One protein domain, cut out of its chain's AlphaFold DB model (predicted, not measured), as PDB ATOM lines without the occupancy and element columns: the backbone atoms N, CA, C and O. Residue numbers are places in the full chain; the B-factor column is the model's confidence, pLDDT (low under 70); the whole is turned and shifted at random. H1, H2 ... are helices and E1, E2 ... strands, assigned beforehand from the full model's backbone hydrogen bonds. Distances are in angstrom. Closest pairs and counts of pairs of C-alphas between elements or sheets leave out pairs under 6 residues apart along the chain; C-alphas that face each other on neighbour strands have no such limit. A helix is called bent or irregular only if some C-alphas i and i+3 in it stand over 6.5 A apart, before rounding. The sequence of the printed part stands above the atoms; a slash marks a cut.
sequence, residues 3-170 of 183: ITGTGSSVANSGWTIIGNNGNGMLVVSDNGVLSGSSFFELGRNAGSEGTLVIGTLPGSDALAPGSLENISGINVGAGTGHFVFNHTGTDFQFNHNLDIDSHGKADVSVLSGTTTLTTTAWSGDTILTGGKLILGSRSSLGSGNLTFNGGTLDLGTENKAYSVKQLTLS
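AT A GLANCE: This is residues 3 to 170 of the 183 residues of an uncharacterized protein of Escherichia coli M605 (UniProt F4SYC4). The chain is wound in stacked turns, a solenoid in which strands of successive turns line up side by side as walls along the longest axis. One wall is the long sheet E3 E6 E9 E12 E14 E16 E18; a second is made first by E1 E4 E7 and farther on by E10 E13 E15 E17, which is partly face to face with the long sheet; E2 E5 E8 E11 makes a third along the earlier turns. The printed part has 168 residues, with eighteen named strands and one short helix, H1, between E15 and E16; each of the four sheets is parallel throughout, in the orders given here. The class is mostly strand, though under half of the residues, 79 of 168, are in named elements. The whole is compact, with a radius of gyration of the C-alphas of 14.9 A, and spans 41 by 34 by 28 A.

IN THESE COORDINATES: From Ile 3 the printed part runs to E1, residues 9 to 11, whose C-alpha 9 is at (-30.116, 28.897, 27.026). Then come E2, residues 15 to 18, and E3, residues 23 to 29, 19.9 A long. E4 is residues 33 to 35, E5 residues 39 to 42, and E6 residues 49 to 55, 18.9 A. E7 is residues 67 to 69, E8 residues 74 to 76, and E9 residues 80 to 86, 19.1 A. E10 is residues 92 to 94 and E11 residues 98 to 100. E12, the longest, is residues 105 to 112, 22.4 A from C-alpha 105 at (-13.030, 6.338, 26.235). E13 is residues 114 to 117, E14 residues 126 to 128, E15 residues 132 to 135 and H1 residues 138 to 141. E16, residues 146 to 148, and E17, residues 152 to 154, precede E18, residues 167 to 169, which ends at C-alpha 169, (-26.712, -9.050, 34.469).

HOW THE PARTS SIT: The seven-strand sheet is twisted and has E3 and E18 as edge strands. E3 and E6 are parallel at 12 degrees, with N 24 and O 49 2.8 A apart, within hydrogen-bond range. E9 and E12 are parallel at 11 degrees, with N 81 and O 105 at 2.8 A. E16 and E18 have N 148 and O 168 at 2.8 A. Residues 3 to 4 pair in parallel with residues 28 to 29 of E3. This sheet and the sheet E10 E13 E15 E17 form a sandwich, two sheets face to face, with best planes 29 degrees apart. The closest C-alphas of E12 and E15 are those of Val 110 and Leu 133, 6.9 A apart. E13 and E15 have N 115 and O 132 at 2.9 A. In the sheet E2 E5 E8 E11, E5 and E8 stand at 43 degrees, with N 42 and O 75 at 2.8 A; the closest C-alphas of E5 and E6 are those of Leu 42 and Gly 50, 4.2 A. In the sheet E1 E4 E7, E1 and E4 have N 35 and O 10 at 2.8 A. H1 is only just on the sheet E10 E13 E15 E17, with 5 pairs of C-alphas within 10 A, and only grazes it with residues 140 to 141. H1 is irregular, its C-alphas 138 and 141 being 7.0 A apart; it is too short for an O i to N i+4 pair, and its one O i to N i+3 pair is not within range. E1 and E18 are apart.

THE WHOLE: The C-alphas of Gly 7 and Ala 161, the two farthest apart, are 42.9 A from each other. The printed part has no cut. The links E6 to E7, 11 residues, and E17 to E18, 12 residues, are long. Mean pLDDT of the printed part is 92.8; residues 121, 138 and 158 to 159 are under 70.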
ATOM      1  N   ILE A   3     -27.724  23.942  32.896       98.19
ATOM      2  CA  ILE A   3     -28.634  24.703  32.039       98.19
ATOM      3  C   ILE A   3     -29.998  24.031  32.169       98.19
ATOM      4  O   ILE A   3     -30.189  22.924  31.671       98.19
ATOM      5  N   THR A   4     -30.916  24.670  32.893       98.31
ATOM      6  CA  THR A   4     -32.213  24.076  33.233       98.31
ATOM      7  C   THR A   4     -33.360  25.061  33.081       98.31
ATOM      8  O   THR A   4     -33.200  26.251  33.369       98.31
ATOM      9  N   GLY A   5     -34.519  24.545  32.685       98.25
ATOM     10  CA  GLY A   5     -35.769  25.284  32.567       98.25
ATOM     11  C   GLY A   5     -36.051  25.753  31.142       98.25
ATOM     12  O   GLY A   5     -35.152  26.168  30.407       98.25
ATOM     13  N   THR A   6     -37.326  25.727  30.761       96.94
ATOM     14  CA  THR A   6     -37.783  26.203  29.454       96.94
ATOM     15  C   THR A   6     -37.387  27.664  29.230       96.94
ATOM     16  O   THR A   6     -37.680  28.536  30.045       96.94
ATOM     17  N   GLY A   7     -36.741  27.938  28.095       95.06
ATOM     18  CA  GLY A   7     -36.261  29.275  27.733       95.06
ATOM     19  C   GLY A   7     -34.873  29.615  28.287       95.06
ATOM     20  O   GLY A   7     -34.277  30.600  27.850       95.06
ATOM     21  N   SER A   8     -34.317  28.789  29.178       98.19
ATOM     22  CA  SER A   8     -32.922  28.904  29.597       98.19
ATOM     23  C   SER A   8     -32.009  28.414  28.484       98.19
ATOM     24  O   SER A   8     -32.085  27.257  28.062       98.19
ATOM     25  N   SER A   9     -31.103  29.276  28.028       96.94
ATOM     26  CA  SER A   9     -30.116  28.897  27.026       96.94
ATOM     27  C   SER A   9     -28.748  29.504  27.294       96.94
ATOM     28  O   SER A   9     -28.615  30.581  27.878       96.94
ATOM     29  N   VAL A  10     -27.721  28.792  26.845       97.31
ATOM     30  CA  VAL A  10     -26.360  29.308  26.743       97.31
ATOM     31  C   VAL A  10     -25.910  29.130  25.308       97.31
ATOM     32  O   VAL A  10     -25.904  28.018  24.794       97.31
ATOM     33  N   ALA A  11     -25.519  30.229  24.674       95.38
ATOM     34  CA  ALA A  11     -24.905  30.209  23.358       95.38
ATOM     35  C   ALA A  11     -23.394  30.396  23.516       95.38
ATOM     36  O   ALA A  11     -22.945  31.410  24.054       95.38
ATOM     37  N   ASN A  12     -22.607  29.433  23.049       92.62
ATOM     38  CA  ASN A  12     -21.154  29.522  23.017       92.62
ATOM     39  C   ASN A  12     -20.677  29.237  21.598       92.62
ATOM     40  O   ASN A  12     -20.722  28.095  21.173       92.62
ATOM     41  N   SER A  13     -20.196  30.249  20.879       89.12
ATOM     42  CA  SER A  13     -19.653  30.083  19.523       89.12
ATOM     43  C   SER A  13     -18.219  29.536  19.494       89.12
ATOM     44  O   SER A  13     -17.725  29.111  18.446       89.12
ATOM     45  N   GLY A  14     -17.532  29.558  20.637       91.88
ATOM     46  CA  GLY A  14     -16.167  29.078  20.789       91.88
ATOM     47  C   GLY A  14     -16.095  27.597  21.149       91.88
ATOM     48  O   GLY A  14     -16.937  26.782  20.769       91.88
ATOM     49  N   TRP A  15     -15.043  27.255  21.890       94.31
ATOM     50  CA  TRP A  15     -14.833  25.903  22.393       94.31
ATOM     51  C   TRP A  15     -15.609  25.696  23.694       94.31
ATOM     52  O   TRP A  15     -15.541  26.523  24.607       94.31
ATOM     53  N   THR A  16     -16.302  24.568  23.795       96.25
ATOM     54  CA  THR A  16     -16.860  24.057  25.048       96.25
ATOM     55  C   THR A  16     -16.061  22.826  25.439       96.25
ATOM     56  O   THR A  16     -16.189  21.782  24.809       96.25
ATOM     57  N   ILE A  17     -15.219  22.952  26.465       97.12
ATOM     58  CA  ILE A  17     -14.409  21.842  26.980       97.12
ATOM     59  C   ILE A  17     -14.871  21.525  28.394       97.12
ATOM     60  O   ILE A  17     -14.802  22.372  29.288       97.12
ATOM     61  N   ILE A  18     -15.303  20.289  28.605       98.25
ATOM     62  CA  ILE A  18     -15.730  19.781  29.902       98.25
ATOM     63  C   ILE A  18     -14.679  18.770  30.354       98.25
ATOM     64  O   ILE A  18     -14.505  17.720  29.746       98.25
ATOM     65  N   GLY A  19     -13.955  19.113  31.420       98.25
ATOM     66  CA  GLY A  19     -12.867  18.280  31.931       98.25
ATOM     67  C   GLY A  19     -11.569  18.430  31.134       98.25
ATOM     68  O   GLY A  19     -11.099  17.487  30.504       98.25
ATOM     69  N   ASN A  20     -10.981  19.634  31.144       97.62
ATOM     70  CA  ASN A  20      -9.750  19.932  30.399       97.62
ATOM     71  C   ASN A  20      -8.519  19.183  30.960       97.62
ATOM     72  O   ASN A  20      -7.879  18.424  30.248       97.62
ATOM     73  N   ASN A  21      -8.213  19.362  32.249       97.81
ATOM     74  CA  ASN A  21      -7.090  18.708  32.954       97.81
ATOM     75  C   ASN A  21      -7.535  17.984  34.236       97.81
ATOM     76  O   ASN A  21      -6.723  17.642  35.086       97.81
ATOM     77  N   GLY A  22      -8.840  17.836  34.421       97.94
ATOM     78  CA  GLY A  22      -9.448  17.257  35.609       97.94
ATOM     79  C   GLY A  22     -10.926  17.043  35.343       97.94
ATOM     80  O   GLY A  22     -11.328  16.940  34.185       97.94
ATOM     81  N   ASN A  23     -11.734  17.036  36.393       98.38
ATOM     82  CA  ASN A  23     -13.125  16.631  36.263       98.38
ATOM     83  C   ASN A  23     -14.014  17.835  35.943       98.38
ATOM     84  O   ASN A  23     -13.977  18.861  36.623       98.38
ATOM     85  N   GLY A  24     -14.819  17.716  34.894       98.56
ATOM     86  CA  GLY A  24     -15.822  18.694  34.504       98.56
ATOM     87  C   GLY A  24     -17.183  18.040  34.326       98.56
ATOM     88  O   GLY A  24     -17.286  16.867  33.975       98.56
ATOM     89  N   MET A  25     -18.239  18.822  34.532       98.56
ATOM     90  CA  MET A  25     -19.607  18.357  34.346       98.56
ATOM     91  C   MET A  25     -20.499  19.454  33.768       98.56
ATOM     92  O   MET A  25     -20.503  20.592  34.260       98.56
ATOM     93  N   LEU A  26     -21.285  19.090  32.762       98.50
ATOM     94  CA  LEU A  26     -22.386  19.871  32.217       98.50
ATOM     95  C   LEU A  26     -23.686  19.084  32.367       98.50
ATOM     96  O   LEU A  26     -23.772  17.943  31.928       98.50
ATOM     97  N   VAL A  27     -24.695  19.722  32.947       98.75
ATOM     98  CA  VAL A  27     -26.064  19.213  33.028       98.75
ATOM     99  C   VAL A  27     -26.945  20.074  32.134       98.75
ATOM    100  O   VAL A  27     -26.933  21.300  32.267       98.75
ATOM    101  N   VAL A  28     -27.700  19.447  31.235       98.56
ATOM    102  CA  VAL A  28     -28.692  20.111  30.384       98.56
ATOM    103  C   VAL A  28     -30.033  19.412  30.582       98.56
ATOM    104  O   VAL A  28     -30.181  18.222  30.296       98.56
ATOM    105  N   SER A  29     -31.004  20.135  31.130       98.69
ATOM    106  CA  SER A  29     -32.224  19.543  31.680       98.69
ATOM    107  C   SER A  29     -33.430  20.447  31.534       98.69
ATOM    108  O   SER A  29     -33.297  21.635  31.269       98.69
ATOM    109  N   ASP A  30     -34.614  19.887  31.749       98.38
ATOM    110  CA  ASP A  30     -35.887  20.601  31.791       98.38
ATOM    111  C   ASP A  30     -36.073  21.571  30.611       98.38
ATOM    112  O   ASP A  30     -36.384  22.747  30.786       98.38
ATOM    113  N   ASN A  31     -35.819  21.082  29.392       98.31
ATOM    114  CA  ASN A  31     -35.870  21.858  28.147       98.31
ATOM    115  C   ASN A  31     -34.875  23.038  28.061       98.31
ATOM    116  O   ASN A  31     -35.065  23.949  27.255       98.31
ATOM    117  N   GLY A  32     -33.825  23.042  28.883       98.56
ATOM    118  CA  GLY A  32     -32.694  23.953  28.746       98.56
ATOM    119  C   GLY A  32     -31.845  23.624  27.514       98.56
ATOM    120  O   GLY A  32     -31.791  22.471  27.081       98.56
ATOM    121  N   VAL A  33     -31.164  24.636  26.969       98.06
ATOM    122  CA  VAL A  33     -30.448  24.527  25.686       98.06
ATOM    123  C   VAL A  33     -28.999  25.003  25.797       98.06
ATOM    124  O   VAL A  33     -28.740  26.142  26.186       98.06
ATOM    125  N   LEU A  34     -28.039  24.176  25.383       97.25
ATOM    126  CA  LEU A  34     -26.707  24.661  25.004       97.25
ATOM    127  C   LEU A  34     -26.633  24.761  23.481       97.25
ATOM    128  O   LEU A  34     -26.950  23.790  22.802       97.25
ATOM    129  N   SER A  35     -26.164  25.885  22.938       95.69
ATOM    130  CA  SER A  35     -26.065  26.061  21.488       95.69
ATOM    131  C   SER A  35     -24.749  26.649  20.976       95.69
ATOM    132  O   SER A  35     -24.045  27.375  21.678       95.69
ATOM    133  N   GLY A  36     -24.430  26.342  19.713       87.00
ATOM    134  CA  GLY A  36     -23.438  27.059  18.900       87.00
ATOM    135  C   GLY A  36     -21.978  26.620  19.040       87.00
ATOM    136  O   GLY A  36     -21.114  27.232  18.413       87.00
ATOM    137  N   SER A  37     -21.685  25.587  19.835       84.56
ATOM    138  CA  SER A  37     -20.307  25.166  20.115       84.56
ATOM    139  C   SER A  37     -19.632  24.626  18.855       84.56
ATOM    140  O   SER A  37     -19.927  23.516  18.410       84.56
ATOM    141  N   SER A  38     -18.692  25.398  18.300       88.31
ATOM    142  CA  SER A  38     -17.922  25.006  17.108       88.31
ATOM    143  C   SER A  38     -17.026  23.795  17.371       88.31
ATOM    144  O   SER A  38     -16.775  22.995  16.470       88.31
ATOM    145  N   PHE A  39     -16.601  23.641  18.625       92.56
ATOM    146  CA  PHE A  39     -15.888  22.478  19.129       92.56
ATOM    147  C   PHE A  39     -16.413  22.147  20.526       92.56
ATOM    148  O   PHE A  39     -16.333  22.980  21.430       92.56
ATOM    149  N   PHE A  40     -17.006  20.969  20.691       96.75
ATOM    150  CA  PHE A  40     -17.482  20.470  21.978       96.75
ATOM    151  C   PHE A  40     -16.668  19.229  22.339       96.75
ATOM    152  O   PHE A  40     -16.601  18.296  21.541       96.75
ATOM    153  N   GLU A  41     -16.031  19.228  23.507       97.56
ATOM    154  CA  GLU A  41     -15.093  18.183  23.920       97.56
ATOM    155  C   GLU A  41     -15.294  17.779  25.384       97.56
ATOM    156  O   GLU A  41     -15.421  18.628  26.272       97.56
ATOM    157  N   LEU A  42     -15.287  16.470  25.630       98.00
ATOM    158  CA  LEU A  42     -15.299  15.850  26.950       98.00
ATOM    159  C   LEU A  42     -13.942  15.201  27.231       98.00
ATOM    160  O   LEU A  42     -13.390  14.541  26.355       98.00
ATOM    161  N   GLY A  43     -13.425  15.350  28.453       98.31
ATOM    162  CA  GLY A  43     -12.243  14.609  28.907       98.31
ATOM    163  C   GLY A  43     -11.033  14.832  27.996       98.31
ATOM    164  O   GLY A  43     -10.534  13.895  27.382       98.31
ATOM    165  N   ARG A  44     -10.596  16.088  27.840       98.06
ATOM    166  CA  ARG A  44      -9.597  16.462  26.824       98.06
ATOM    167  C   ARG A  44      -8.253  15.748  26.987       98.06
ATOM    168  O   ARG A  44      -7.726  15.206  26.020       98.06
ATOM    169  N   ASN A  45      -7.667  15.801  28.181       98.31
ATOM    170  CA  ASN A  45      -6.316  15.301  28.430       98.31
ATOM    171  C   ASN A  45      -6.348  13.961  29.164       98.31
ATOM    172  O   ASN A  45      -7.292  13.647  29.885       98.31
ATOM    173  N   ALA A  46      -5.279  13.177  29.019       98.06
ATOM    174  CA  ALA A  46      -5.159  11.893  29.700       98.06
ATOM    175  C   ALA A  46      -5.379  12.037  31.217       98.06
ATOM    176  O   ALA A  46      -4.771  12.887  31.870       98.06
ATOM    177  N   GLY A  47      -6.261  11.198  31.764       97.62
ATOM    178  CA  GLY A  47      -6.650  11.227  33.176       97.62
ATOM    179  C   GLY A  47      -7.683  12.295  33.555       97.62
ATOM    180  O   GLY A  47      -8.024  12.381  34.731       97.62
ATOM    181  N   SER A  48      -8.184  13.100  32.611       98.62
ATOM    182  CA  SER A  48      -9.306  14.010  32.858       98.62
ATOM    183  C   SER A  48     -10.656  13.344  32.578       98.62
ATOM    184  O   SER A  48     -10.746  12.382  31.814       98.62
ATOM    185  N   GLU A  49     -11.720  13.876  33.183       98.50
ATOM    186  CA  GLU A  49     -13.082  13.356  33.029       98.50
ATOM    187  C   GLU A  49     -14.041  14.476  32.620       98.50
ATOM    188  O   GLU A  49     -14.137  15.509  33.287       98.50
ATOM    189  N   GLY A  50     -14.780  14.277  31.533       98.69
ATOM    190  CA  GLY A  50     -15.832  15.182  31.089       98.69
ATOM    191  C   GLY A  50     -17.188  14.507  31.138       98.69
ATOM    192  O   GLY A  50     -17.427  13.569  30.389       98.69
ATOM    193  N   THR A  51     -18.097  14.989  31.984       98.69
ATOM    194  CA  THR A  51     -19.448  14.425  32.097       98.69
ATOM    195  C   THR A  51     -20.485  15.330  31.446       98.69
ATOM    196  O   THR A  51     -20.630  16.492  31.831       98.69
ATOM    197  N   LEU A  52     -21.245  14.787  30.502       98.44
ATOM    198  CA  LEU A  52     -22.469  15.369  29.972       98.44
ATOM    199  C   LEU A  52     -23.672  14.615  30.547       98.44
ATOM    200  O   LEU A  52     -23.805  13.406  30.372       98.44
ATOM    201  N   VAL A  53     -24.565  15.347  31.201       98.81
ATOM    202  CA  VAL A  53     -25.809  14.823  31.764       98.81
ATOM    203  C   VAL A  53     -26.986  15.427  31.012       98.81
ATOM    204  O   VAL A  53     -27.128  16.650  30.971       98.81
ATOM    205  N   ILE A  54     -27.833  14.573  30.444       98.75
ATOM    206  CA  ILE A  54     -29.122  14.955  29.867       98.75
ATOM    207  C   ILE A  54     -30.226  14.562  30.848       98.75
ATOM    208  O   ILE A  54     -30.398  13.386  31.177       98.75
ATOM    209  N   GLY A  55     -30.975  15.562  31.311       98.62
ATOM    210  CA  GLY A  55     -31.868  15.416  32.456       98.62
ATOM    211  C   GLY A  55     -31.108  15.662  33.760       98.62
ATOM    212  O   GLY A  55     -30.394  16.650  33.872       98.62
ATOM    213  N   THR A  56     -31.251  14.816  34.773       98.44
ATOM    214  CA  THR A  56     -30.713  15.099  36.117       98.44
ATOM    215  C   THR A  56     -29.534  14.216  36.512       98.44
ATOM    216  O   THR A  56     -29.189  13.241  35.852       98.44
ATOM    217  N   LEU A  57     -28.863  14.574  37.606       97.88
ATOM    218  CA  LEU A  57     -27.762  13.776  38.139       97.88
ATOM    219  C   LEU A  57     -28.238  12.384  38.595       97.88
ATOM    220  O   LEU A  57     -29.404  12.234  38.976       97.88
ATOM    221  N   PRO A  58     -27.346  11.376  38.619       96.06
ATOM    222  CA  PRO A  58     -27.636  10.091  39.242       96.06
ATOM    223  C   PRO A  58     -28.159  10.239  40.674       96.06
ATOM    224  O   PRO A  58     -27.616  11.011  41.461       96.06
ATOM    225  N   GLY A  59     -29.203   9.479  41.014       96.06
ATOM    226  CA  GLY A  59     -29.837   9.499  42.338       96.06
ATOM    227  C   GLY A  59     -30.917  10.570  42.532       96.06
ATOM    228  O   GLY A  59     -31.604  10.537  43.550       96.06
ATOM    229  N   SER A  60     -31.101  11.476  41.569       97.56
ATOM    230  CA  SER A  60     -32.204  12.443  41.551       97.56
ATOM    231  C   SER A  60     -33.336  11.990  40.631       97.56
ATOM    232  O   SER A  60     -33.104  11.268  39.657       97.56
ATOM    233  N   ASP A  61     -34.548  12.485  40.892       97.81
ATOM    234  CA  ASP A  61     -35.689  12.292  39.997       97.81
ATOM    235  C   ASP A  61     -35.390  12.865  38.608       97.81
ATOM    236  O   ASP A  61     -34.799  13.942  38.462       97.81
ATOM    237  N   ALA A  62     -35.786  12.124  37.576       98.38
ATOM    238  CA  ALA A  62     -35.600  12.521  36.191       98.38
ATOM    239  C   ALA A  62     -36.441  13.765  35.853       98.38
ATOM    240  O   ALA A  62     -37.600  13.873  36.252       98.38
ATOM    241  N   LEU A  63     -35.880  14.673  35.050       98.62
ATOM    242  CA  LEU A  63     -36.604  15.802  34.447       98.62
ATOM    243  C   LEU A  63     -36.687  15.640  32.929       98.62
ATOM    244  O   LEU A  63     -36.079  14.732  32.363       98.62
ATOM    245  N   ALA A  64     -37.425  16.523  32.251       98.69
ATOM    246  CA  ALA A  64     -37.399  16.551  30.790       98.69
ATOM    247  C   ALA A  64     -35.946  16.691  30.287       98.69
ATOM    248  O   ALA A  64     -35.118  17.320  30.957       98.69
ATOM    249  N   PRO A  65     -35.591  16.076  29.148       98.69
ATOM    250  CA  PRO A  65     -34.250  16.219  28.600       98.69
ATOM    251  C   PRO A  65     -33.976  17.682  28.219       98.69
ATOM    252  O   PRO A  65     -34.885  18.426  27.849       98.69
ATOM    253  N   GLY A  66     -32.718  18.101  28.329       98.56
ATOM    254  CA  GLY A  66     -32.231  19.304  27.654       98.56
ATOM    255  C   GLY A  66     -31.744  18.997  26.235       98.56
ATOM    256  O   GLY A  66     -31.649  17.829  25.851       98.56
ATOM    257  N   SER A  67     -31.406  20.034  25.466       96.81
ATOM    258  CA  SER A  67     -30.905  19.902  24.092       96.81
ATOM    259  C   SER A  67     -29.513  20.510  23.904       96.81
ATOM    260  O   SER A  67     -29.131  21.498  24.541       96.81
ATOM    261  N   LEU A  68     -28.745  19.902  22.997       96.50
ATOM    262  CA  LEU A  68     -27.541  20.494  22.427       96.50
ATOM    263  C   LEU A  68     -27.841  20.859  20.973       96.50
ATOM    264  O   LEU A  68     -28.155  19.993  20.159       96.50
ATOM    265  N   GLU A  69     -27.756  22.138  20.638       95.25
ATOM    266  CA  GLU A  69     -28.196  22.655  19.342       95.25
ATOM    267  C   GLU A  69     -27.047  23.299  18.571       95.25
ATOM    268  O   GLU A  69     -26.198  23.988  19.131       95.25
ATOM    269  N   ASN A  70     -27.028  23.118  17.251       93.12
ATOM    270  CA  ASN A  70     -26.008  23.714  16.379       93.12
ATOM    271  C   ASN A  70     -24.563  23.419  16.836       93.12
ATOM    272  O   ASN A  70     -23.693  24.286  16.744       93.12
ATOM    273  N   ILE A  71     -24.317  22.211  17.352       91.88
ATOM    274  CA  ILE A  71     -22.968  21.714  17.641       91.88
ATOM    275  C   ILE A  71     -22.483  20.832  16.488       91.88
ATOM    276  O   ILE A  71     -23.266  20.097  15.887       91.88
ATOM    277  N   SER A  72     -21.192  20.909  16.165       88.44
ATOM    278  CA  SER A  72     -20.575  20.168  15.049       88.44
ATOM    279  C   SER A  72     -20.469  18.654  15.293       88.44
ATOM    280  O   SER A  72     -20.296  17.876  14.357       88.44
ATOM    281  N   GLY A  73     -20.587  18.248  16.554       92.50
ATOM    282  CA  GLY A  73     -20.360  16.906  17.062       92.50
ATOM    283  C   GLY A  73     -19.836  17.002  18.492       92.50
ATOM    284  O   GLY A  73     -19.673  18.101  19.030       92.50
ATOM    285  N   ILE A  74     -19.581  15.856  19.108       95.19
ATOM    286  CA  ILE A  74     -18.992  15.770  20.443       95.19
ATOM    287  C   ILE A  74     -17.705  14.966  20.333       95.19
ATOM    288  O   ILE A  74     -17.713  13.810  19.917       95.19
ATOM    289  N   ASN A  75     -16.605  15.592  20.727       95.81
ATOM    290  CA  ASN A  75     -15.299  14.964  20.791       95.81
ATOM    291  C   ASN A  75     -15.089  14.402  22.196       95.81
ATOM    292  O   ASN A  75     -15.494  15.011  23.191       95.81
ATOM    293  N   VAL A  76     -14.424  13.263  22.285       96.75
ATOM    294  CA  VAL A  76     -13.864  12.738  23.524       96.75
ATOM    295  C   VAL A  76     -12.359  12.696  23.334       96.75
ATOM    296  O   VAL A  76     -11.870  12.016  22.434       96.75
ATOM    297  N   GLY A  77     -11.644  13.475  24.143       97.31
ATOM    298  CA  GLY A  77     -10.188  13.558  24.075       97.31
ATOM    299  C   GLY A  77      -9.511  12.322  24.667       97.31
ATOM    300  O   GLY A  77     -10.130  11.280  24.851       97.31
ATOM    301  N   ALA A  78      -8.231  12.441  25.019       97.62
ATOM    302  CA  ALA A  78      -7.447  11.337  25.584       97.62
ATOM    303  C   ALA A  78      -7.859  10.938  27.023       97.62
ATOM    304  O   ALA A  78      -7.267  10.034  27.611       97.62
ATOM    305  N   GLY A  79      -8.807  11.656  27.628       97.69
ATOM    306  CA  GLY A  79      -9.426  11.329  28.908       97.69
ATOM    307  C   GLY A  79     -10.690  10.481  28.747       97.69
ATOM    308  O   GLY A  79     -10.869   9.753  27.769       97.69
ATOM    309  N   THR A  80     -11.581  10.570  29.736       96.94
ATOM    310  CA  THR A  80     -12.856   9.836  29.732       96.94
ATOM    311  C   THR A  80     -14.037  10.786  29.563       96.94
ATOM    312  O   THR A  80     -14.194  11.756  30.307       96.94
ATOM    313  N   GLY A  81     -14.883  10.510  28.575       97.38
ATOM    314  CA  GLY A  81     -16.189  11.135  28.408       97.38
ATOM    315  C   GLY A  81     -17.274  10.293  29.071       97.38
ATOM    316  O   GLY A  81     -17.361   9.098  28.821       97.38
ATOM    317  N   HIS A  82     -18.136  10.903  29.877       97.44
ATOM    318  CA  HIS A  82     -19.292  10.240  30.474       97.44
ATOM    319  C   HIS A  82     -20.575  10.865  29.940       97.44
ATOM    320  O   HIS A  82     -20.763  12.077  30.027       97.44
ATOM    321  N   PHE A  83     -21.471  10.034  29.424       97.00
ATOM    322  CA  PHE A  83     -22.784  10.427  28.940       97.00
ATOM    323  C   PHE A  83     -23.828   9.790  29.846       97.00
ATOM    324  O   PHE A  83     -23.946   8.567  29.934       97.00
ATOM    325  N   VAL A  84     -24.571  10.632  30.554       98.31
ATOM    326  CA  VAL A  84     -25.559  10.203  31.540       98.31
ATOM    327  C   VAL A  84     -26.939  10.631  31.070       98.31
ATOM    328  O   VAL A  84     -27.206  11.823  30.914       98.31
ATOM    329  N   PHE A  85     -27.823   9.658  30.883       98.50
ATOM    330  CA  PHE A  85     -29.217   9.873  30.520       98.50
ATOM    331  C   PHE A  85     -30.097   9.552  31.725       98.50
ATOM    332  O   PHE A  85     -30.267   8.392  32.105       98.50
ATOM    333  N   ASN A  86     -30.639  10.593  32.352       98.62
ATOM    334  CA  ASN A  86     -31.611  10.474  33.434       98.62
ATOM    335  C   ASN A  86     -32.738  11.476  33.190       98.62
ATOM    336  O   ASN A  86     -32.824  12.529  33.827       98.62
ATOM    337  N   HIS A  87     -33.563  11.172  32.194       98.75
ATOM    338  CA  HIS A  87     -34.598  12.077  31.715       98.75
ATOM    339  C   HIS A  87     -35.962  11.392  31.619       98.75
ATOM    340  O   HIS A  87     -36.062  10.173  31.635       98.75
ATOM    341  N   THR A  88     -37.032  12.172  31.475       98.62
ATOM    342  CA  THR A  88     -38.409  11.659  31.331       98.62
ATOM    343  C   THR A  88     -38.845  11.445  29.880       98.62
ATOM    344  O   THR A  88     -39.928  10.917  29.641       98.62
ATOM    345  N   GLY A  89     -38.019  11.843  28.903       98.38
ATOM    346  CA  GLY A  89     -38.301  11.649  27.476       98.38
ATOM    347  C   GLY A  89     -38.577  10.183  27.124       98.38
ATOM    348  O   GLY A  89     -37.890   9.289  27.620       98.38
ATOM    349  N   THR A  90     -39.577   9.945  26.275       97.56
ATOM    350  CA  THR A  90     -40.020   8.595  25.862       97.56
ATOM    351  C   THR A  90     -39.529   8.196  24.469       97.56
ATOM    352  O   THR A  90     -39.636   7.030  24.092       97.56
ATOM    353  N   ASP A  91     -38.932   9.141  23.747       96.25
ATOM    354  CA  ASP A  91     -38.415   9.020  22.385       96.25
ATOM    355  C   ASP A  91     -37.191   9.932  22.151       96.25
ATOM    356  O   ASP A  91     -36.922  10.353  21.022       96.25
ATOM    357  N   PHE A  92     -36.434  10.252  23.207       97.06
ATOM    358  CA  PHE A  92     -35.326  11.203  23.118       97.06
ATOM    359  C   PHE A  92     -34.242  10.701  22.157       97.06
ATOM    360  O   PHE A  92     -33.670   9.624  22.337       97.06
ATOM    361  N   GLN A  93     -33.946  11.505  21.138       94.44
ATOM    362  CA  GLN A  93     -32.929  11.202  20.139       94.44
ATOM    363  C   GLN A  93     -31.615  11.873  20.524       94.44
ATOM    364  O   GLN A  93     -31.524  13.098  20.542       94.44
ATOM    365  N   PHE A  94     -30.577  11.078  20.774       93.25
ATOM    366  CA  PHE A  94     -29.221  11.588  20.924       93.25
ATOM    367  C   PHE A  94     -28.465  11.388  19.608       93.25
ATOM    368  O   PHE A  94     -27.833  10.358  19.363       93.25
ATOM    369  N   ASN A  95     -28.592  12.382  18.730       88.19
ATOM    370  CA  ASN A  95     -28.190  12.328  17.326       88.19
ATOM    371  C   ASN A  95     -26.911  13.121  17.022       88.19
ATOM    372  O   ASN A  95     -26.788  13.740  15.964       88.19
ATOM    373  N   HIS A  96     -25.952  13.101  17.944       90.12
ATOM    374  CA  HIS A  96     -24.665  13.753  17.740       90.12
ATOM    375  C   HIS A  96     -23.628  12.769  17.212       90.12
ATOM    376  O   HIS A  96     -23.476  11.660  17.729       90.12
ATOM    377  N   ASN A  97     -22.870  13.212  16.208       88.88
ATOM    378  CA  ASN A  97     -21.650  12.529  15.810       88.88
ATOM    379  C   ASN A  97     -20.684  12.538  16.992       88.88
ATOM    380  O   ASN A  97     -20.451  13.595  17.585       88.88
ATOM    381  N   LEU A  98     -20.138  11.369  17.312       90.75
ATOM    382  CA  LEU A  98     -19.081  11.241  18.302       90.75
ATOM    383  C   LEU A  98     -17.760  10.968  17.594       90.75
ATOM    384  O   LEU A  98     -17.718  10.147  16.678       90.75
ATOM    385  N   ASP A  99     -16.710  11.638  18.045       92.25
ATOM    386  CA  ASP A  99     -15.329  11.343  17.674       92.25
ATOM    387  C   ASP A  99     -14.544  11.067  18.957       92.25
ATOM    388  O   ASP A  99     -14.566  11.884  19.878       92.25
ATOM    389  N   ILE A 100     -13.932   9.892  19.063       92.75
ATOM    390  CA  ILE A 100     -13.224   9.457  20.271       92.75
ATOM    391  C   ILE A 100     -11.754   9.292  19.911       92.75
ATOM    392  O   ILE A 100     -11.418   8.493  19.034       92.75
ATOM    393  N   ASP A 101     -10.884  10.026  20.607       95.06
ATOM    394  CA  ASP A 101      -9.438   9.871  20.475       95.06
ATOM    395  C   ASP A 101      -9.029   8.407  20.698       95.06
ATOM    396  O   ASP A 101      -9.605   7.692  21.516       95.06
ATOM    397  N   SER A 102      -7.981   7.961  20.005       93.69
ATOM    398  CA  SER A 102      -7.458   6.591  20.119       93.69
ATOM    399  C   SER A 102      -7.053   6.164  21.541       93.69
ATOM    400  O   SER A 102      -6.975   4.967  21.813       93.69
ATOM    401  N   HIS A 103      -6.795   7.120  22.436       93.56
ATOM    402  CA  HIS A 103      -6.485   6.895  23.849       93.56
ATOM    403  C   HIS A 103      -7.654   7.250  24.780       93.56
ATOM    404  O   HIS A 103      -7.543   7.054  25.989       93.56
ATOM    405  N   GLY A 104      -8.738   7.793  24.228       94.38
ATOM    406  CA  GLY A 104      -9.937   8.178  24.950       94.38
ATOM    407  C   GLY A 104     -10.931   7.037  25.125       94.38
ATOM    408  O   GLY A 104     -10.859   5.991  24.474       94.38
ATOM    409  N   LYS A 105     -11.907   7.258  26.005       92.81
ATOM    410  CA  LYS A 105     -13.030   6.338  26.235       92.81
ATOM    411  C   LYS A 105     -14.314   7.121  26.472       92.81
ATOM    412  O   LYS A 105     -14.295   8.122  27.182       92.81
ATOM    413  N   ALA A 106     -15.432   6.644  25.925       93.75
ATOM    414  CA  ALA A 106     -16.760   7.184  26.215       93.75
ATOM    415  C   ALA A 106     -17.621   6.150  26.952       93.75
ATOM    416  O   ALA A 106     -17.835   5.069  26.414       93.75
ATOM    417  N   ASP A 107     -18.135   6.494  28.135       94.62
ATOM    418  CA  ASP A 107     -19.007   5.650  28.967       94.62
ATOM    419  C   ASP A 107     -20.459   6.165  28.986       94.62
ATOM    420  O   ASP A 107     -20.696   7.368  29.088       94.62
ATOM    421  N   VAL A 108     -21.432   5.253  28.843       95.06
ATOM    422  CA  VAL A 108     -22.872   5.544  28.772       95.06
ATOM    423  C   VAL A 108     -23.498   4.981  30.023       95.06
ATOM    424  O   VAL A 108     -23.325   3.812  30.365       95.06
ATOM    425  N   SER A 109     -24.294   5.808  30.682       97.00
ATOM    426  CA  SER A 109     -25.188   5.377  31.745       97.00
ATOM    427  C   SER A 109     -26.610   5.803  31.413       97.00
ATOM    428  O   SER A 109     -26.882   6.997  31.283       97.00
ATOM    429  N   VAL A 110     -27.522   4.838  31.301       97.62
ATOM    430  CA  VAL A 110     -28.958   5.091  31.129       97.62
ATOM    431  C   VAL A 110     -29.674   4.727  32.422       97.62
ATOM    432  O   VAL A 110     -29.696   3.573  32.856       97.62
ATOM    433  N   LEU A 111     -30.208   5.751  33.076       98.38
ATOM    434  CA  LEU A 111     -30.837   5.657  34.388       98.38
ATOM    435  C   LEU A 111     -32.360   5.706  34.264       98.38
ATOM    436  O   LEU A 111     -33.053   4.973  34.963       98.38
ATOM    437  N   SER A 112     -32.879   6.549  33.370       98.50
ATOM    438  CA  SER A 112     -34.314   6.725  33.141       98.50
ATOM    439  C   SER A 112     -34.593   7.267  31.739       98.50
ATOM    440  O   SER A 112     -33.699   7.807  31.086       98.50
ATOM    441  N   GLY A 113     -35.847   7.137  31.307       98.44
ATOM    442  CA  GLY A 113     -36.314   7.554  29.989       98.44
ATOM    443  C   GLY A 113     -35.905   6.598  28.876       98.44
ATOM    444  O   GLY A 113     -35.237   5.592  29.104       98.44
ATOM    445  N   THR A 114     -36.328   6.917  27.659       98.12
ATOM    446  CA  THR A 114     -35.949   6.193  26.446       98.12
ATOM    447  C   THR A 114     -35.012   7.058  25.621       98.12
ATOM    448  O   THR A 114     -35.406   8.136  25.171       98.12
ATOM    449  N   THR A 115     -33.793   6.577  25.398       96.44
ATOM    450  CA  THR A 115     -32.771   7.245  24.589       96.44
ATOM    451  C   THR A 115     -32.469   6.401  23.360       96.44
ATOM    452  O   THR A 115     -32.090   5.238  23.487       96.44
ATOM    453  N   THR A 116     -32.571   6.988  22.172       93.75
ATOM    454  CA  THR A 116     -32.018   6.395  20.952       93.75
ATOM    455  C   THR A 116     -30.624   6.959  20.698       93.75
ATOM    456  O   THR A 116     -30.472   8.165  20.505       93.75
ATOM    457  N   LEU A 117     -29.612   6.090  20.667       89.12
ATOM    458  CA  LEU A 117     -28.254   6.436  20.238       89.12
ATOM    459  C   LEU A 117     -28.096   6.120  18.751       89.12
ATOM    460  O   LEU A 117     -28.169   4.958  18.364       89.12
ATOM    461  N   THR A 118     -27.835   7.119  17.911       83.12
ATOM    462  CA  THR A 118     -27.589   6.903  16.468       83.12
ATOM    463  C   THR A 118     -26.107   6.945  16.082       83.12
ATOM    464  O   THR A 118     -25.761   6.758  14.917       83.12
ATOM    465  N   THR A 119     -25.216   7.165  17.050       79.25
ATOM    466  CA  THR A 119     -23.765   7.231  16.837       79.25
ATOM    467  C   THR A 119     -23.136   5.856  16.613       79.25
ATOM    468  O   THR A 119     -23.556   4.862  17.200       79.25
ATOM    469  N   THR A 120     -22.092   5.797  15.791       72.19
ATOM    470  CA  THR A 120     -21.370   4.566  15.439       72.19
ATOM    471  C   THR A 120     -20.009   4.425  16.116       72.19
ATOM    472  O   THR A 120     -19.406   3.361  15.994       72.19
ATOM    473  N   ALA A 121     -19.528   5.473  16.792       66.88
ATOM    474  CA  ALA A 121     -18.157   5.590  17.292       66.88
ATOM    475  C   ALA A 121     -18.004   5.260  18.784       66.88
ATOM    476  O   ALA A 121     -16.958   5.509  19.367       66.88
ATOM    477  N   TRP A 122     -19.046   4.728  19.420       77.62
ATOM    478  CA  TRP A 122     -19.036   4.406  20.842       77.62
ATOM    479  C   TRP A 122     -17.984   3.330  21.170       77.62
ATOM    480  O   TRP A 122     -17.884   2.355  20.431       77.62
ATOM    481  N   SER A 123     -17.200   3.466  22.248       73.94
ATOM    482  CA  SER A 123     -16.120   2.506  22.562       73.94
ATOM    483  C   SER A 123     -15.985   2.089  24.031       73.94
ATOM    484  O   SER A 123     -15.296   1.106  24.301       73.94
ATOM    485  N   GLY A 124     -16.631   2.770  24.982       87.25
ATOM    486  CA  GLY A 124     -16.539   2.431  26.405       87.25
ATOM    487  C   GLY A 124     -17.730   1.646  26.947       87.25
ATOM    488  O   GLY A 124     -18.505   1.041  26.203       87.25
ATOM    489  N   ASP A 125     -17.829   1.607  28.272       94.31
ATOM    490  CA  ASP A 125     -18.785   0.763  28.978       94.31
ATOM    491  C   ASP A 125     -20.201   1.341  28.872       94.31
ATOM    492  O   ASP A 125     -20.414   2.554  28.864       94.31
ATOM    493  N   THR A 126     -21.185   0.449  28.810       94.56
ATOM    494  CA  THR A 126     -22.608   0.789  28.814       94.56
ATOM    495  C   THR A 126     -23.252   0.208  30.063       94.56
ATOM    496  O   THR A 126     -23.204  -1.002  30.290       94.56
ATOM    497  N   ILE A 127     -23.871   1.063  30.874       95.75
ATOM    498  CA  ILE A 127     -24.559   0.671  32.102       95.75
ATOM    499  C   ILE A 127     -26.027   1.076  32.000       95.75
ATOM    500  O   ILE A 127     -26.361   2.255  31.882       95.75
ATOM    501  N   LEU A 128     -26.915   0.093  32.091       96.38
ATOM    502  CA  LEU A 128     -28.359   0.283  32.134       96.38
ATOM    503  C   LEU A 128     -28.816   0.025  33.567       96.38
ATOM    504  O   LEU A 128     -28.686  -1.084  34.074       96.38
ATOM    505  N   THR A 129     -29.280   1.063  34.257       96.00
ATOM    506  CA  THR A 129     -29.811   0.949  35.634       96.00
ATOM    507  C   THR A 129     -31.335   0.972  35.643       96.00
ATOM    508  O   THR A 129     -31.980   0.333  36.466       96.00
ATOM    509  N   GLY A 130     -31.902   1.675  34.675       93.50
ATOM    510  CA  GLY A 130     -33.315   1.742  34.361       93.50
ATOM    511  C   GLY A 130     -33.427   2.159  32.902       93.50
ATOM    512  O   GLY A 130     -32.542   1.847  32.107       93.50
ATOM    513  N   GLY A 131     -34.477   2.896  32.556       96.00
ATOM    514  CA  GLY A 131     -34.654   3.433  31.208       96.00
ATOM    515  C   GLY A 131     -34.600   2.389  30.084       96.00
ATOM    516  O   GLY A 131     -34.556   1.175  30.300       96.00
ATOM    517  N   LYS A 132     -34.628   2.887  28.854       96.50
ATOM    518  CA  LYS A 132     -34.532   2.095  27.635       96.50
ATOM    519  C   LYS A 132     -33.488   2.717  26.717       96.50
ATOM    520  O   LYS A 132     -33.630   3.865  26.308       96.50
ATOM    521  N   LEU A 133     -32.464   1.952  26.364       94.44
ATOM    522  CA  LEU A 133     -31.493   2.326  25.344       94.44
ATOM    523  C   LEU A 133     -31.875   1.664  24.021       94.44
ATOM    524  O   LEU A 133     -31.918   0.442  23.953       94.44
ATOM    525  N   ILE A 134     -32.129   2.454  22.981       92.75
ATOM    526  CA  ILE A 134     -32.365   1.968  21.619       92.75
ATOM    527  C   ILE A 134     -31.113   2.233  20.787       92.75
ATOM    528  O   ILE A 134     -30.636   3.368  20.714       92.75
ATOM    529  N   LEU A 135     -30.593   1.206  20.124       88.81
ATOM    530  CA  LEU A 135     -29.483   1.354  19.191       88.81
ATOM    531  C   LEU A 135     -30.023   1.707  17.807       88.81
ATOM    532  O   LEU A 135     -30.689   0.910  17.153       88.81
ATOM    533  N   GLY A 136     -29.714   2.914  17.347       80.75
ATOM    534  CA  GLY A 136     -29.982   3.353  15.981       80.75
ATOM    535  C   GLY A 136     -28.974   2.813  14.962       80.75
ATOM    536  O   GLY A 136     -29.206   2.931  13.762       80.75
ATOM    537  N   SER A 137     -27.858   2.228  15.414       76.50
ATOM    538  CA  SER A 137     -26.884   1.542  14.563       76.50
ATOM    539  C   SER A 137     -26.208   0.383  15.294       76.50
ATOM    540  O   SER A 137     -26.001   0.423  16.506       76.50
ATOM    541  N   ARG A 138     -25.788  -0.651  14.556       69.38
ATOM    542  CA  ARG A 138     -25.130  -1.815  15.173       69.38
ATOM    543  C   ARG A 138     -23.838  -1.506  15.935       69.38
ATOM    544  O   ARG A 138     -23.498  -2.216  16.873       69.38
ATOM    545  N   SER A 139     -23.078  -0.494  15.513       71.56
ATOM    546  CA  SER A 139     -21.790  -0.172  16.142       71.56
ATOM    547  C   SER A 139     -21.933   0.763  17.345       71.56
ATOM    548  O   SER A 139     -20.935   1.140  17.947       71.56
ATOM    549  N   SER A 140     -23.166   1.094  17.740       73.38
ATOM    550  CA  SER A 140     -23.446   1.947  18.897       73.38
ATOM    551  C   SER A 140     -23.097   1.305  20.247       73.38
ATOM    552  O   SER A 140     -23.012   2.031  21.228       73.38
ATOM    553  N   LEU A 141     -22.881  -0.018  20.328       76.12
ATOM    554  CA  LEU A 141     -22.492  -0.697  21.579       76.12
ATOM    555  C   LEU A 141     -20.980  -0.784  21.830       76.12
ATOM    556  O   LEU A 141     -20.571  -1.221  22.904       76.12
ATOM    557  N   GLY A 142     -20.150  -0.343  20.885       75.75
ATOM    558  CA  GLY A 142     -18.698  -0.341  21.045       75.75
ATOM    559  C   GLY A 142     -18.086  -1.690  21.421       75.75
ATOM    560  O   GLY A 142     -18.615  -2.750  21.096       75.75
ATOM    561  N   SER A 143     -16.927  -1.641  22.082       82.69
ATOM    562  CA  SER A 143     -16.176  -2.815  22.548       82.69
ATOM    563  C   SER A 143     -16.066  -2.899  24.074       82.69
ATOM    564  O   SER A 143     -15.348  -3.758  24.588       82.69
ATOM    565  N   GLY A 144     -16.763  -2.024  24.804       89.81
ATOM    566  CA  GLY A 144     -16.779  -2.006  26.263       89.81
ATOM    567  C   GLY A 144     -17.606  -3.130  26.886       89.81
ATOM    568  O   GLY A 144     -18.144  -4.013  26.210       89.81
ATOM    569  N   ASN A 145     -17.691  -3.106  28.212       93.69
ATOM    570  CA  ASN A 145     -18.595  -3.960  28.968       93.69
ATOM    571  C   ASN A 145     -20.029  -3.436  28.855       93.69
ATOM    572  O   ASN A 145     -20.267  -2.230  28.873       93.69
ATOM    573  N   LEU A 146     -20.994  -4.349  28.830       93.81
ATOM    574  CA  LEU A 146     -22.414  -4.043  28.945       93.81
ATOM    575  C   LEU A 146     -22.932  -4.597  30.269       93.81
ATOM    576  O   LEU A 146     -22.832  -5.795  30.533       93.81
ATOM    577  N   THR A 147     -23.471  -3.722  31.110       95.56
ATOM    578  CA  THR A 147     -23.989  -4.079  32.433       95.56
ATOM    579  C   THR A 147     -25.450  -3.682  32.564       95.56
ATOM    580  O   THR A 147     -25.803  -2.520  32.381       95.56
ATOM    581  N   PHE A 148     -26.283  -4.643  32.945       95.75
ATOM    582  CA  PHE A 148     -27.680  -4.447  33.300       95.75
ATOM    583  C   PHE A 148     -27.823  -4.513  34.823       95.75
ATOM    584  O   PHE A 148     -27.793  -5.585  35.421       95.75
ATOM    585  N   ASN A 149     -27.987  -3.353  35.450       95.12
ATOM    586  CA  ASN A 149     -28.489  -3.204  36.821       95.12
ATOM    587  C   ASN A 149     -30.021  -3.028  36.853       95.12
ATOM    588  O   ASN A 149     -30.610  -2.867  37.921       95.12
ATOM    589  N   GLY A 150     -30.633  -3.034  35.669       92.62
ATOM    590  CA  GLY A 150     -32.044  -2.857  35.367       92.62
ATOM    591  C   GLY A 150     -32.184  -2.387  33.915       92.62
ATOM    592  O   GLY A 150     -31.251  -2.513  33.117       92.62
ATOM    593  N   GLY A 151     -33.335  -1.807  33.581       94.19
ATOM    594  CA  GLY A 151     -33.557  -1.177  32.280       94.19
ATOM    595  C   GLY A 151     -33.728  -2.145  31.115       94.19
ATOM    596  O   GLY A 151     -33.983  -3.337  31.282       94.19
ATOM    597  N   THR A 152     -33.641  -1.607  29.903       93.62
ATOM    598  CA  THR A 152     -33.839  -2.367  28.666       93.62
ATOM    599  C   THR A 152     -32.880  -1.889  27.589       93.62
ATOM    600  O   THR A 152     -32.749  -0.691  27.351       93.62
ATOM    601  N   LEU A 153     -32.241  -2.836  26.910       92.00
ATOM    602  CA  LEU A 153     -31.527  -2.597  25.665       92.00
ATOM    603  C   LEU A 153     -32.397  -3.087  24.514       92.00
ATOM    604  O   LEU A 153     -32.799  -4.246  24.484       92.00
ATOM    605  N   ASP A 154     -32.659  -2.210  23.564       90.69
ATOM    606  CA  ASP A 154     -33.331  -2.509  22.311       90.69
ATOM    607  C   ASP A 154     -32.295  -2.386  21.193       90.69
ATOM    608  O   ASP A 154     -31.765  -1.305  20.922       90.69
ATOM    609  N   LEU A 155     -31.961  -3.520  20.576       85.69
ATOM    610  CA  LEU A 155     -30.950  -3.601  19.520       85.69
ATOM    611  C   LEU A 155     -31.419  -2.963  18.199       85.69
ATOM    612  O   LEU A 155     -30.645  -2.899  17.244       85.69
ATOM    613  N   GLY A 156     -32.661  -2.471  18.144       80.75
ATOM    614  CA  GLY A 156     -33.276  -1.945  16.939       80.75
ATOM    615  C   GLY A 156     -33.717  -3.066  16.001       80.75
ATOM    616  O   GLY A 156     -34.012  -4.184  16.414       80.75
ATOM    617  N   THR A 157     -33.785  -2.762  14.707       73.81
ATOM    618  CA  THR A 157     -34.279  -3.691  13.674       73.81
ATOM    619  C   THR A 157     -33.165  -4.435  12.930       73.81
ATOM    620  O   THR A 157     -33.444  -5.208  12.011       73.81
ATOM    621  N   GLU A 158     -31.894  -4.212  13.282       67.44
ATOM    622  CA  GLU A 158     -30.774  -4.911  12.651       67.44
ATOM    623  C   GLU A 158     -30.631  -6.336  13.220       67.44
ATOM    624  O   GLU A 158     -30.130  -6.538  14.321       67.44
ATOM    625  N   ASN A 159     -30.986  -7.353  12.424       61.59
ATOM    626  CA  ASN A 159     -30.710  -8.765  12.732       61.59
ATOM    627  C   ASN A 159     -29.220  -9.092  12.526       61.59
ATOM    628  O   ASN A 159     -28.833  -9.720  11.536       61.59
ATOM    629  N   LYS A 160     -28.358  -8.618  13.428       70.06
ATOM    630  CA  LYS A 160     -26.911  -8.880  13.412       70.06
ATOM    631  C   LYS A 160     -26.397  -9.276  14.791       70.06
ATOM    632  O   LYS A 160     -26.989  -8.941  15.807       70.06
ATOM    633  N   ALA A 161     -25.270  -9.984  14.812       73.62
ATOM    634  CA  ALA A 161     -24.572 -10.304  16.050       73.62
ATOM    635  C   ALA A 161     -23.923  -9.038  16.633       73.62
ATOM    636  O   ALA A 161     -23.169  -8.351  15.939       73.62
ATOM    637  N   TYR A 162     -24.198  -8.766  17.907       79.56
ATOM    638  CA  TYR A 162     -23.549  -7.718  18.693       79.56
ATOM    639  C   TYR A 162     -22.508  -8.361  19.608       79.56
ATOM    640  O   TYR A 162     -22.767  -9.399  20.216       79.56
ATOM    641  N   SER A 163     -21.331  -7.748  19.709       80.81
ATOM    642  CA  SER A 163     -20.270  -8.186  20.617       80.81
ATOM    643  C   SER A 163     -19.966  -7.096  21.628       80.81
ATOM    644  O   SER A 163     -19.752  -5.951  21.247       80.81
ATOM    645  N   VAL A 164     -19.874  -7.484  22.891       87.19
ATOM    646  CA  VAL A 164     -19.398  -6.654  24.001       87.19
ATOM    647  C   VAL A 164     -18.275  -7.413  24.698       87.19
ATOM    648  O   VAL A 164     -18.209  -8.641  24.597       87.19
ATOM    649  N   LYS A 165     -17.380  -6.718  25.404       90.81
ATOM    650  CA  LYS A 165     -16.259  -7.375  26.097       90.81
ATOM    651  C   LYS A 165     -16.740  -8.331  27.184       90.81
ATOM    652  O   LYS A 165     -16.222  -9.437  27.323       90.81
ATOM    653  N   GLN A 166     -17.726  -7.890  27.950       92.75
ATOM    654  CA  GLN A 166     -18.382  -8.667  28.984       92.75
ATOM    655  C   GLN A 166     -19.839  -8.226  29.057       92.75
ATOM    656  O   GLN A 166     -20.117  -7.029  29.054       92.75
ATOM    657  N   LEU A 167     -20.751  -9.192  29.146       92.81
ATOM    658  CA  LEU A 167     -22.145  -8.954  29.494       92.81
ATOM    659  C   LEU A 167     -22.347  -9.325  30.966       92.81
ATOM    660  O   LEU A 167     -22.087 -10.463  31.353       92.81
ATOM    661  N   THR A 168     -22.811  -8.373  31.773       95.19
ATOM    662  CA  THR A 168     -23.132  -8.581  33.190       95.19
ATOM    663  C   THR A 168     -24.606  -8.279  33.430       95.19
ATOM    664  O   THR A 168     -25.063  -7.178  33.137       95.19
ATOM    665  N   LEU A 169     -25.343  -9.238  33.990       94.50
ATOM    666  CA  LEU A 169     -26.712  -9.050  34.469       94.50
ATOM    667  C   LEU A 169     -26.687  -9.074  35.999       94.50
ATOM    668  O   LEU A 169     -26.542 -10.134  36.604       94.50
ATOM    669  N   SER A 170     -26.767  -7.902  36.622       93.69
ATOM    670  CA  SER A 170     -26.747  -7.764  38.082       93.69
ATOM    671  C   SER A 170     -28.110  -8.080  38.708       93.69
ATOM    672  O   SER A 170     -28.182  -8.419  39.889       93.69
TER     673      SER A 170